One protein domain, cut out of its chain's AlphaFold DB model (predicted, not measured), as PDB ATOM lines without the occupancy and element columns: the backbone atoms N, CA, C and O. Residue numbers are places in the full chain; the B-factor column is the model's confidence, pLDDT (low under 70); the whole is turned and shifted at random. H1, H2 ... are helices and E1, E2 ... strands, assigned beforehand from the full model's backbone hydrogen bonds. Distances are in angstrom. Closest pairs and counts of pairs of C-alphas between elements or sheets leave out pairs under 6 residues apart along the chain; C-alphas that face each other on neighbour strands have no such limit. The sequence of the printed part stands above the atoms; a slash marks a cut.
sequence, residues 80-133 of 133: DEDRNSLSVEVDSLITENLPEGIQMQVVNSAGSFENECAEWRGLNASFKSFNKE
ATOM      1  N   ASP A  80      47.137 -41.406 -55.508       93.31
ATOM      2  CA  ASP A  80      46.348 -40.459 -54.714       93.31
ATOM      3  C   ASP A  80      45.069 -41.076 -54.134       93.31
ATOM      4  O   ASP A  80      44.667 -40.711 -53.028       93.31
ATOM      5  N   GLU A  81      44.426 -41.977 -54.877       94.88
ATOM      6  CA  GLU A  81      43.222 -42.694 -54.455       94.88
ATOM      7  C   GLU A  81      43.539 -43.670 -53.317       94.88
ATOM      8  O   GLU A  81      42.938 -43.568 -52.242       94.88
ATOM      9  N   ASP A  82      44.561 -44.511 -53.496       96.00
ATOM     10  CA  ASP A  82      45.004 -45.472 -52.479       96.00
ATOM     11  C   ASP A  82      45.447 -44.766 -51.194       96.00
ATOM     12  O   ASP A  82      45.074 -45.184 -50.097       96.00
ATOM     13  N   ARG A  83      46.192 -43.654 -51.304       96.56
ATOM     14  CA  ARG A  83      46.613 -42.870 -50.131       96.56
ATOM     15  C   ARG A  83      45.421 -42.332 -49.352       96.56
ATOM     16  O   ARG A  83      45.437 -42.361 -48.121       96.56
ATOM     17  N   ASN A  84      44.379 -41.848 -50.033       95.25
ATOM     18  CA  ASN A  84      43.171 -41.371 -49.353       95.25
ATOM     19  C   ASN A  84      42.467 -42.513 -48.620       95.25
ATOM     20  O   ASN A  84      42.124 -42.340 -47.455       95.25
ATOM     21  N   SER A  85      42.296 -43.667 -49.269       96.19
ATOM     22  CA  SER A  85      41.622 -44.816 -48.657       96.19
ATOM     23  C   SER A  85      42.397 -45.363 -47.454       96.19
ATOM     24  O   SER A  85      41.849 -45.463 -46.359       96.19
ATOM     25  N   LEU A  86      43.688 -45.664 -47.630       96.44
ATOM     26  CA  LEU A  86      44.506 -46.295 -46.591       96.44
ATOM     27  C   LEU A  86      44.759 -45.378 -45.398       96.44
ATOM     28  O   LEU A  86      44.782 -45.850 -44.268       96.44
ATOM     29  N   SER A  87      44.934 -44.071 -45.624       96.75
ATOM     30  CA  SER A  87      45.154 -43.141 -44.509       96.75
ATOM     31  C   SER A  87      43.969 -43.093 -43.547       96.75
ATOM     32  O   SER A  87      44.182 -43.084 -42.342       96.75
ATOM     33  N   VAL A  88      42.734 -43.123 -44.062       96.12
ATOM     34  CA  VAL A  88      41.517 -43.179 -43.238       96.12
ATOM     35  C   VAL A  88      41.440 -44.503 -42.474       96.12
ATOM     36  O   VAL A  88      41.180 -44.504 -41.274       96.12
ATOM     37  N   GLU A  89      41.680 -45.623 -43.159       96.56
ATOM     38  CA  GLU A  89      41.613 -46.962 -42.563       96.56
ATOM     39  C   GLU A  89      42.626 -47.136 -41.423       96.56
ATOM     40  O   GLU A  89      42.262 -47.547 -40.319       96.56
ATOM     41  N   VAL A  90      43.889 -46.779 -41.661       95.50
ATOM     42  CA  VAL A  90      44.962 -46.917 -40.669       95.50
ATOM     43  C   VAL A  90      44.738 -45.985 -39.479       95.50
ATOM     44  O   VAL A  90      44.857 -46.430 -38.339       95.50
ATOM     45  N   ASP A  91      44.365 -44.724 -39.712       95.56
ATOM     46  CA  ASP A  91      44.056 -43.769 -38.640       95.56
ATOM     47  C   ASP A  91      42.890 -44.260 -37.751       95.56
ATOM     48  O   ASP A  91      42.942 -44.133 -36.522       95.56
ATOM     49  N   SER A  92      41.864 -44.887 -38.344       94.31
ATOM     50  CA  SER A  92      40.758 -45.514 -37.601       94.31
ATOM     51  C   SER A  92      41.250 -46.673 -36.734       94.31
ATOM     52  O   SER A  92      40.966 -46.714 -35.537       94.31
ATOM     53  N   LEU A  93      42.052 -47.582 -37.300       92.69
ATOM     54  CA  LEU A  93      42.627 -48.704 -36.553       92.69
ATOM     55  C   LEU A  93      43.522 -48.230 -35.404       92.69
ATOM     56  O   LEU A  93      43.498 -48.822 -34.324       92.69
ATOM     57  N   ILE A  94      44.305 -47.166 -35.601       91.19
ATOM     58  CA  ILE A  94      45.104 -46.571 -34.524       91.19
ATOM     59  C   ILE A  94      44.176 -46.056 -33.425       91.19
ATOM     60  O   ILE A  94      44.390 -46.393 -32.263       91.19
ATOM     61  N   THR A  95      43.130 -45.311 -33.794       90.44
ATOM     62  CA  THR A  95      42.146 -44.750 -32.856       90.44
ATOM     63  C   THR A  95      41.497 -45.830 -31.991       90.44
ATOM     64  O   THR A  95      41.454 -45.697 -30.772       90.44
ATOM     65  N   GLU A  96      41.072 -46.943 -32.593       89.81
ATOM     66  CA  GLU A  96      40.489 -48.094 -31.884       89.81
ATOM     67  C   GLU A  96      41.460 -48.774 -30.909       89.81
ATOM     68  O   GLU A  96      41.040 -49.466 -29.983       89.81
ATOM     69  N   ASN A  97      42.766 -48.611 -31.125       86.38
ATOM     70  CA  ASN A  97      43.818 -49.231 -30.325       86.38
ATOM     71  C   ASN A  97      44.483 -48.250 -29.346       86.38
ATOM     72  O   ASN A  97      45.472 -48.622 -28.702       86.38
ATOM     73  N   LEU A  98      43.955 -47.028 -29.219       84.25
ATOM     74  CA  LEU A  98      44.346 -46.095 -28.170       84.25
ATOM     75  C   LEU A  98      43.869 -46.599 -26.798       84.25
ATOM     76  O   LEU A  98      42.813 -47.224 -26.698       84.25
ATOM     77  N   PRO A  99      44.619 -46.324 -25.718       80.88
ATOM     78  CA  PRO A  99      44.154 -46.595 -24.364       80.88
ATOM     79  C   PRO A  99      42.808 -45.942 -24.058       80.88
ATOM     80  O   PRO A  99      42.561 -44.786 -24.411       80.88
ATOM     81  N   GLU A 100      41.969 -46.665 -23.320       80.50
ATOM     82  CA  GLU A 100      40.702 -46.132 -22.830       80.50
ATOM     83  C   GLU A 100      40.916 -44.896 -21.943       80.50
ATOM     84  O   GLU A 100      41.847 -44.828 -21.137       80.50
ATOM     85  N   GLY A 101      40.022 -43.913 -22.072       78.50
ATOM     86  CA  GLY A 101      40.025 -42.705 -21.241       78.50
ATOM     87  C   GLY A 101      40.966 -41.592 -21.708       78.50
ATOM     88  O   GLY A 101      40.999 -40.539 -21.070       78.50
ATOM     89  N   ILE A 102      41.689 -41.773 -22.819       80.81
ATOM     90  CA  ILE A 102      42.435 -40.678 -23.448       80.81
ATOM     91  C   ILE A 102      41.459 -39.726 -24.138       80.81
ATOM     92  O   ILE A 102      40.701 -40.120 -25.020       80.81
ATOM     93  N   GLN A 103      41.521 -38.451 -23.752       85.06
ATOM     94  CA  GLN A 103      40.967 -37.354 -24.537       85.06
ATOM     95  C   GLN A 103      42.087 -36.747 -25.367       85.06
ATOM     96  O   GLN A 103      43.110 -36.330 -24.820       85.06
ATOM     97  N   MET A 104      41.903 -36.698 -26.682       86.31
ATOM     98  CA  MET A 104      42.903 -36.146 -27.591       86.31
ATOM     99  C   MET A 104      42.273 -35.217 -28.614       86.31
ATOM    100  O   MET A 104      41.143 -35.415 -29.052       86.31
ATOM    101  N   GLN A 105      43.042 -34.216 -29.020       91.50
ATOM    102  CA  GLN A 105      42.717 -33.347 -30.137       91.50
ATOM    103  C   GLN A 105      43.918 -33.334 -31.076       91.50
ATOM    104  O   GLN A 105      45.024 -32.981 -30.665       91.50
ATOM    105  N   VAL A 106      43.705 -33.732 -32.328       90.06
ATOM    106  CA  VAL A 106      44.742 -33.732 -33.363       90.06
ATOM    107  C   VAL A 106      44.444 -32.610 -34.341       90.06
ATOM    108  O   VAL A 106      43.363 -32.554 -34.921       90.06
ATOM    109  N   VAL A 107      45.413 -31.716 -34.529       93.00
ATOM    110  CA  VAL A 107      45.330 -30.597 -35.474       93.00
ATOM    111  C   VAL A 107      46.501 -30.699 -36.440       93.00
ATOM    112  O   VAL A 107      47.657 -30.622 -36.028       93.00
ATOM    113  N   ASN A 108      46.213 -30.884 -37.726       93.31
ATOM    114  CA  ASN A 108      47.225 -31.005 -38.773       93.31
ATOM    115  C   ASN A 108      46.700 -30.492 -40.129       93.31
ATOM    116  O   ASN A 108      45.616 -29.916 -40.218       93.31
ATOM    117  N   SER A 109      47.465 -30.695 -41.206       92.62
ATOM    118  CA  SER A 109      47.111 -30.232 -42.557       92.62
ATOM    119  C   SER A 109      45.808 -30.818 -43.119       92.62
ATOM    120  O   SER A 109      45.282 -30.274 -44.088       92.62
ATOM    121  N   ALA A 110      45.294 -31.917 -42.558       93.06
ATOM    122  CA  ALA A 110      44.016 -32.506 -42.951       93.06
ATOM    123  C   ALA A 110      42.815 -31.895 -42.209       93.06
ATOM    124  O   ALA A 110      41.682 -32.091 -42.644       93.06
ATOM    125  N   GLY A 111      43.044 -31.145 -41.126       94.25
ATOM    126  CA  GLY A 111      41.995 -30.508 -40.334       94.25
ATOM    127  C   GLY A 111      42.186 -30.685 -38.827       94.25
ATOM    128  O   GLY A 111      43.304 -30.840 -38.334       94.25
ATOM    129  N   SER A 112      41.070 -30.630 -38.103       96.06
ATOM    130  CA  SER A 112      40.998 -30.841 -36.656       96.06
ATOM    131  C   SER A 112      40.123 -32.053 -36.367       96.06
ATOM    132  O   SER A 112      39.011 -32.136 -36.887       96.06
ATOM    133  N   PHE A 113      40.610 -32.949 -35.515       93.94
ATOM    134  CA  PHE A 113      39.978 -34.221 -35.176       93.94
ATOM    135  C   PHE A 113      39.923 -34.376 -33.654       93.94
ATOM    136  O   PHE A 113      40.905 -34.097 -32.960       93.94
ATOM    137  N   GLU A 114      38.771 -34.788 -33.129       93.38
ATOM    138  CA  GLU A 114      38.553 -35.007 -31.696       93.38
ATOM    139  C   GLU A 114      38.479 -36.502 -31.400       93.38
ATOM    140  O   GLU A 114      37.718 -37.226 -32.034       93.38
ATOM    141  N   ASN A 115      39.248 -36.949 -30.406       89.50
ATOM    142  CA  ASN A 115      39.349 -38.344 -29.967       89.50
ATOM    143  C   ASN A 115      39.665 -39.328 -31.102       89.50
ATOM    144  O   ASN A 115      39.214 -40.470 -31.093       89.50
ATOM    145  N   GLU A 116      40.442 -38.865 -32.077       90.50
ATOM    146  CA  GLU A 116      40.739 -39.597 -33.299       90.50
ATOM    147  C   GLU A 116      42.181 -39.307 -33.726       90.50
ATOM    148  O   GLU A 116      42.619 -38.152 -33.770       90.50
ATOM    149  N   CYS A 117      42.935 -40.360 -34.031       91.69
ATOM    150  CA  CYS A 117      44.233 -40.241 -34.682       91.69
ATOM    151  C   CYS A 117      44.030 -39.746 -36.118       91.69
ATOM    152  O   CYS A 117      43.136 -40.214 -36.808       91.69
ATOM    153  N   ALA A 118      44.856 -38.817 -36.596       94.31
ATOM    154  CA  ALA A 118      44.758 -38.301 -37.966       94.31
ATOM    155  C   ALA A 118      46.125 -38.164 -38.646       94.31
ATOM    156  O   ALA A 118      46.326 -37.285 -39.487       94.31
ATOM    157  N   GLU A 119      47.097 -38.966 -38.219       93.00
ATOM    158  CA  GLU A 119      48.502 -38.806 -38.581       93.00
ATOM    159  C   GLU A 119      48.740 -39.069 -40.070       93.00
ATOM    160  O   GLU A 119      49.312 -38.227 -40.769       93.00
ATOM    161  N   TRP A 120      48.195 -40.167 -40.601       96.19
ATOM    162  CA  TRP A 120      48.377 -40.536 -42.003       96.19
ATOM    163  C   TRP A 120      47.568 -39.639 -42.938       96.19
ATOM    164  O   TRP A 120      48.052 -39.257 -44.012       96.19
ATOM    165  N   ARG A 121      46.361 -39.227 -42.527       96.50
ATOM    166  CA  ARG A 121      45.590 -38.216 -43.271       96.50
ATOM    167  C   ARG A 121      46.321 -36.878 -43.300       96.50
ATOM    168  O   ARG A 121      46.400 -36.252 -44.358       96.50
ATOM    169  N   GLY A 122      46.913 -36.470 -42.178       95.00
ATOM    170  CA  GLY A 122      47.735 -35.267 -42.064       95.00
ATOM    171  C   GLY A 122      48.961 -35.293 -42.977       95.00
ATOM    172  O   GLY A 122      49.231 -34.309 -43.678       95.00
ATOM    173  N   LEU A 123      49.670 -36.426 -43.027       94.50
ATOM    174  CA  LEU A 123      50.804 -36.637 -43.927       94.50
ATOM    175  C   LEU A 123      50.381 -36.532 -45.398       94.50
ATOM    176  O   LEU A 123      51.001 -35.797 -46.165       94.50
ATOM    177  N   ASN A 124      49.293 -37.201 -45.790       95.75
ATOM    178  CA  ASN A 124      48.772 -37.150 -47.159       95.75
ATOM    179  C   ASN A 124      48.342 -35.730 -47.564       95.75
ATOM    180  O   ASN A 124      48.687 -35.261 -48.649       95.75
ATOM    181  N   ALA A 125      47.630 -35.017 -46.687       93.94
ATOM    182  CA  ALA A 125      47.211 -33.638 -46.937       93.94
ATOM    183  C   ALA A 125      48.413 -32.694 -47.093       93.94
ATOM    184  O   ALA A 125      48.426 -31.849 -47.990       93.94
ATOM    185  N   SER A 126      49.447 -32.877 -46.268       92.12
ATOM    186  CA  SER A 126      50.706 -32.132 -46.375       92.12
ATOM    187  C   SER A 126      51.427 -32.453 -47.684       92.12
ATOM    188  O   SER A 126      51.836 -31.557 -48.411       92.12
ATOM    189  N   PHE A 127      51.536 -33.729 -48.048       90.81
ATOM    190  CA  PHE A 127      52.161 -34.128 -49.307       90.81
ATOM    191  C   PHE A 127      51.440 -33.536 -50.523       90.81
ATOM    192  O   PHE A 127      52.086 -33.013 -51.429       90.81
ATOM    193  N   LYS A 128      50.102 -33.556 -50.523       88.62
ATOM    194  CA  LYS A 128      49.296 -32.918 -51.568       88.62
ATOM    195  C   LYS A 128      49.509 -31.412 -51.619       88.62
ATOM    196  O   LYS A 128      49.533 -30.866 -52.711       88.62
ATOM    197  N   SER A 129      49.657 -30.730 -50.479       87.00
ATOM    198  CA  SER A 129      49.865 -29.278 -50.462       87.00
ATOM    199  C   SER A 129      51.233 -28.872 -51.015       87.00
ATOM    200  O   SER A 129      51.311 -27.862 -51.713       87.00
ATOM    201  N   PHE A 130      52.277 -29.671 -50.773       83.25
ATOM    202  CA  PHE A 130      53.627 -29.430 -51.295       83.25
ATOM    203  C   PHE A 130      53.806 -29.798 -52.772       83.25
ATOM    204  O   PHE A 130      54.662 -29.210 -53.426       83.25
ATOM    205  N   ASN A 131      53.015 -30.738 -53.300       81.31
ATOM    206  CA  ASN A 131      53.096 -31.199 -54.691       81.31
ATOM    207  C   ASN A 131      51.927 -30.706 -55.561       81.31
ATOM    208  O   ASN A 131      51.564 -31.369 -56.531       81.31
ATOM    209  N   LYS A 132      51.312 -29.568 -55.215       60.06
ATOM    210  CA  LYS A 132      50.368 -28.896 -56.117       60.06
ATOM    211  C   LYS A 132      51.131 -28.366 -57.337       60.06
ATOM    212  O   LYS A 132      51.769 -27.320 -57.234       60.06
ATOM    213  N   GLU A 133      51.060 -29.089 -58.452       44.59
ATOM    214  CA  GLU A 133      51.153 -28.501 -59.800       44.59
ATOM    215  C   GLU A 133      49.801 -27.899 -60.200       44.59
ATOM    216  O   GLU A 133      48.758 -28.555 -59.954       44.59
TER     217      GLU A 133
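This is residues 80 to 133 of the 133 residues of an uncharacterized protein of Pseudoalteromonas sp. S3260 (UniProt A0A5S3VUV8). A long helix, H1, makes one side of an elongated, thin model, and a shorter helix, H2, runs back beside it in the opposite direction, with a small two-strand hairpin, E1 and E2, making the rest of the other side. The hairpin's turn end reaches the first part of H2, and the link of residues 97 to 104 goes round one end of the model from H1 to E1. The printed part has 54 residues, with two named helices and two named strands in the order H1, E1, E2, H2; the sheet has the order E1 - E2 and is antiparallel. The class is mixed, with 29 residues in helices and 8 in strands. The whole is only just compact, close to loose, with a radius of gyration of the C-alphas of 11.9 A, and the C-alphas span 43 by 20 by 9 A.

H1 is residues 80 to 96, 24.8 A from first to last C-alpha, and begins with C-alpha 80 at (46.348, -40.459, -54.714). E1 is residues 105 to 108, with C-alpha 105 at (42.717, -33.347, -30.137). E2 is residues 111 to 114. H2 is residues 119 to 130, 16.6 A long, and ends with C-alpha 130 at (53.627, -29.430, -51.295).

H1 and H2 touch, H2 with residues 119 to 124 alone; their closest C-alphas are those of Ser 87 and Trp 120, 4.8 A apart. Their lines stand at a shallow tilt of 28 degrees, and they run opposite ways. E1 and E2 form a hairpin of antiparallel neighbour strands, with 167 degrees between their directions. N 106 and O 113 are within hydrogen-bond range at 2.9 A, as are N 113 and O 106 at 2.8 A. The closest C-alphas of E1 and H2 are those of Asn 108 and Gly 122, 5.4 A apart. Those of E2 and H2 are Gly 111 and Gly 122, 7.7 A apart. H1 and E2 are apart. Each O i to N i+4 pair in H2 is within hydrogen-bond range; in H1, 12 of 13 are.

The two C-alphas farthest apart are those of Gly 101 and Glu 133, at 42.6 A. The printed part has no cut and ends at Glu 133, the chain's last residue. The links from E1 to E2 and from E2 to H2 are tight, the link from H1 to E1 is short, and no link is long. The mean pLDDT of the printed part is 90.0, and residues 132 to 133 are under 70.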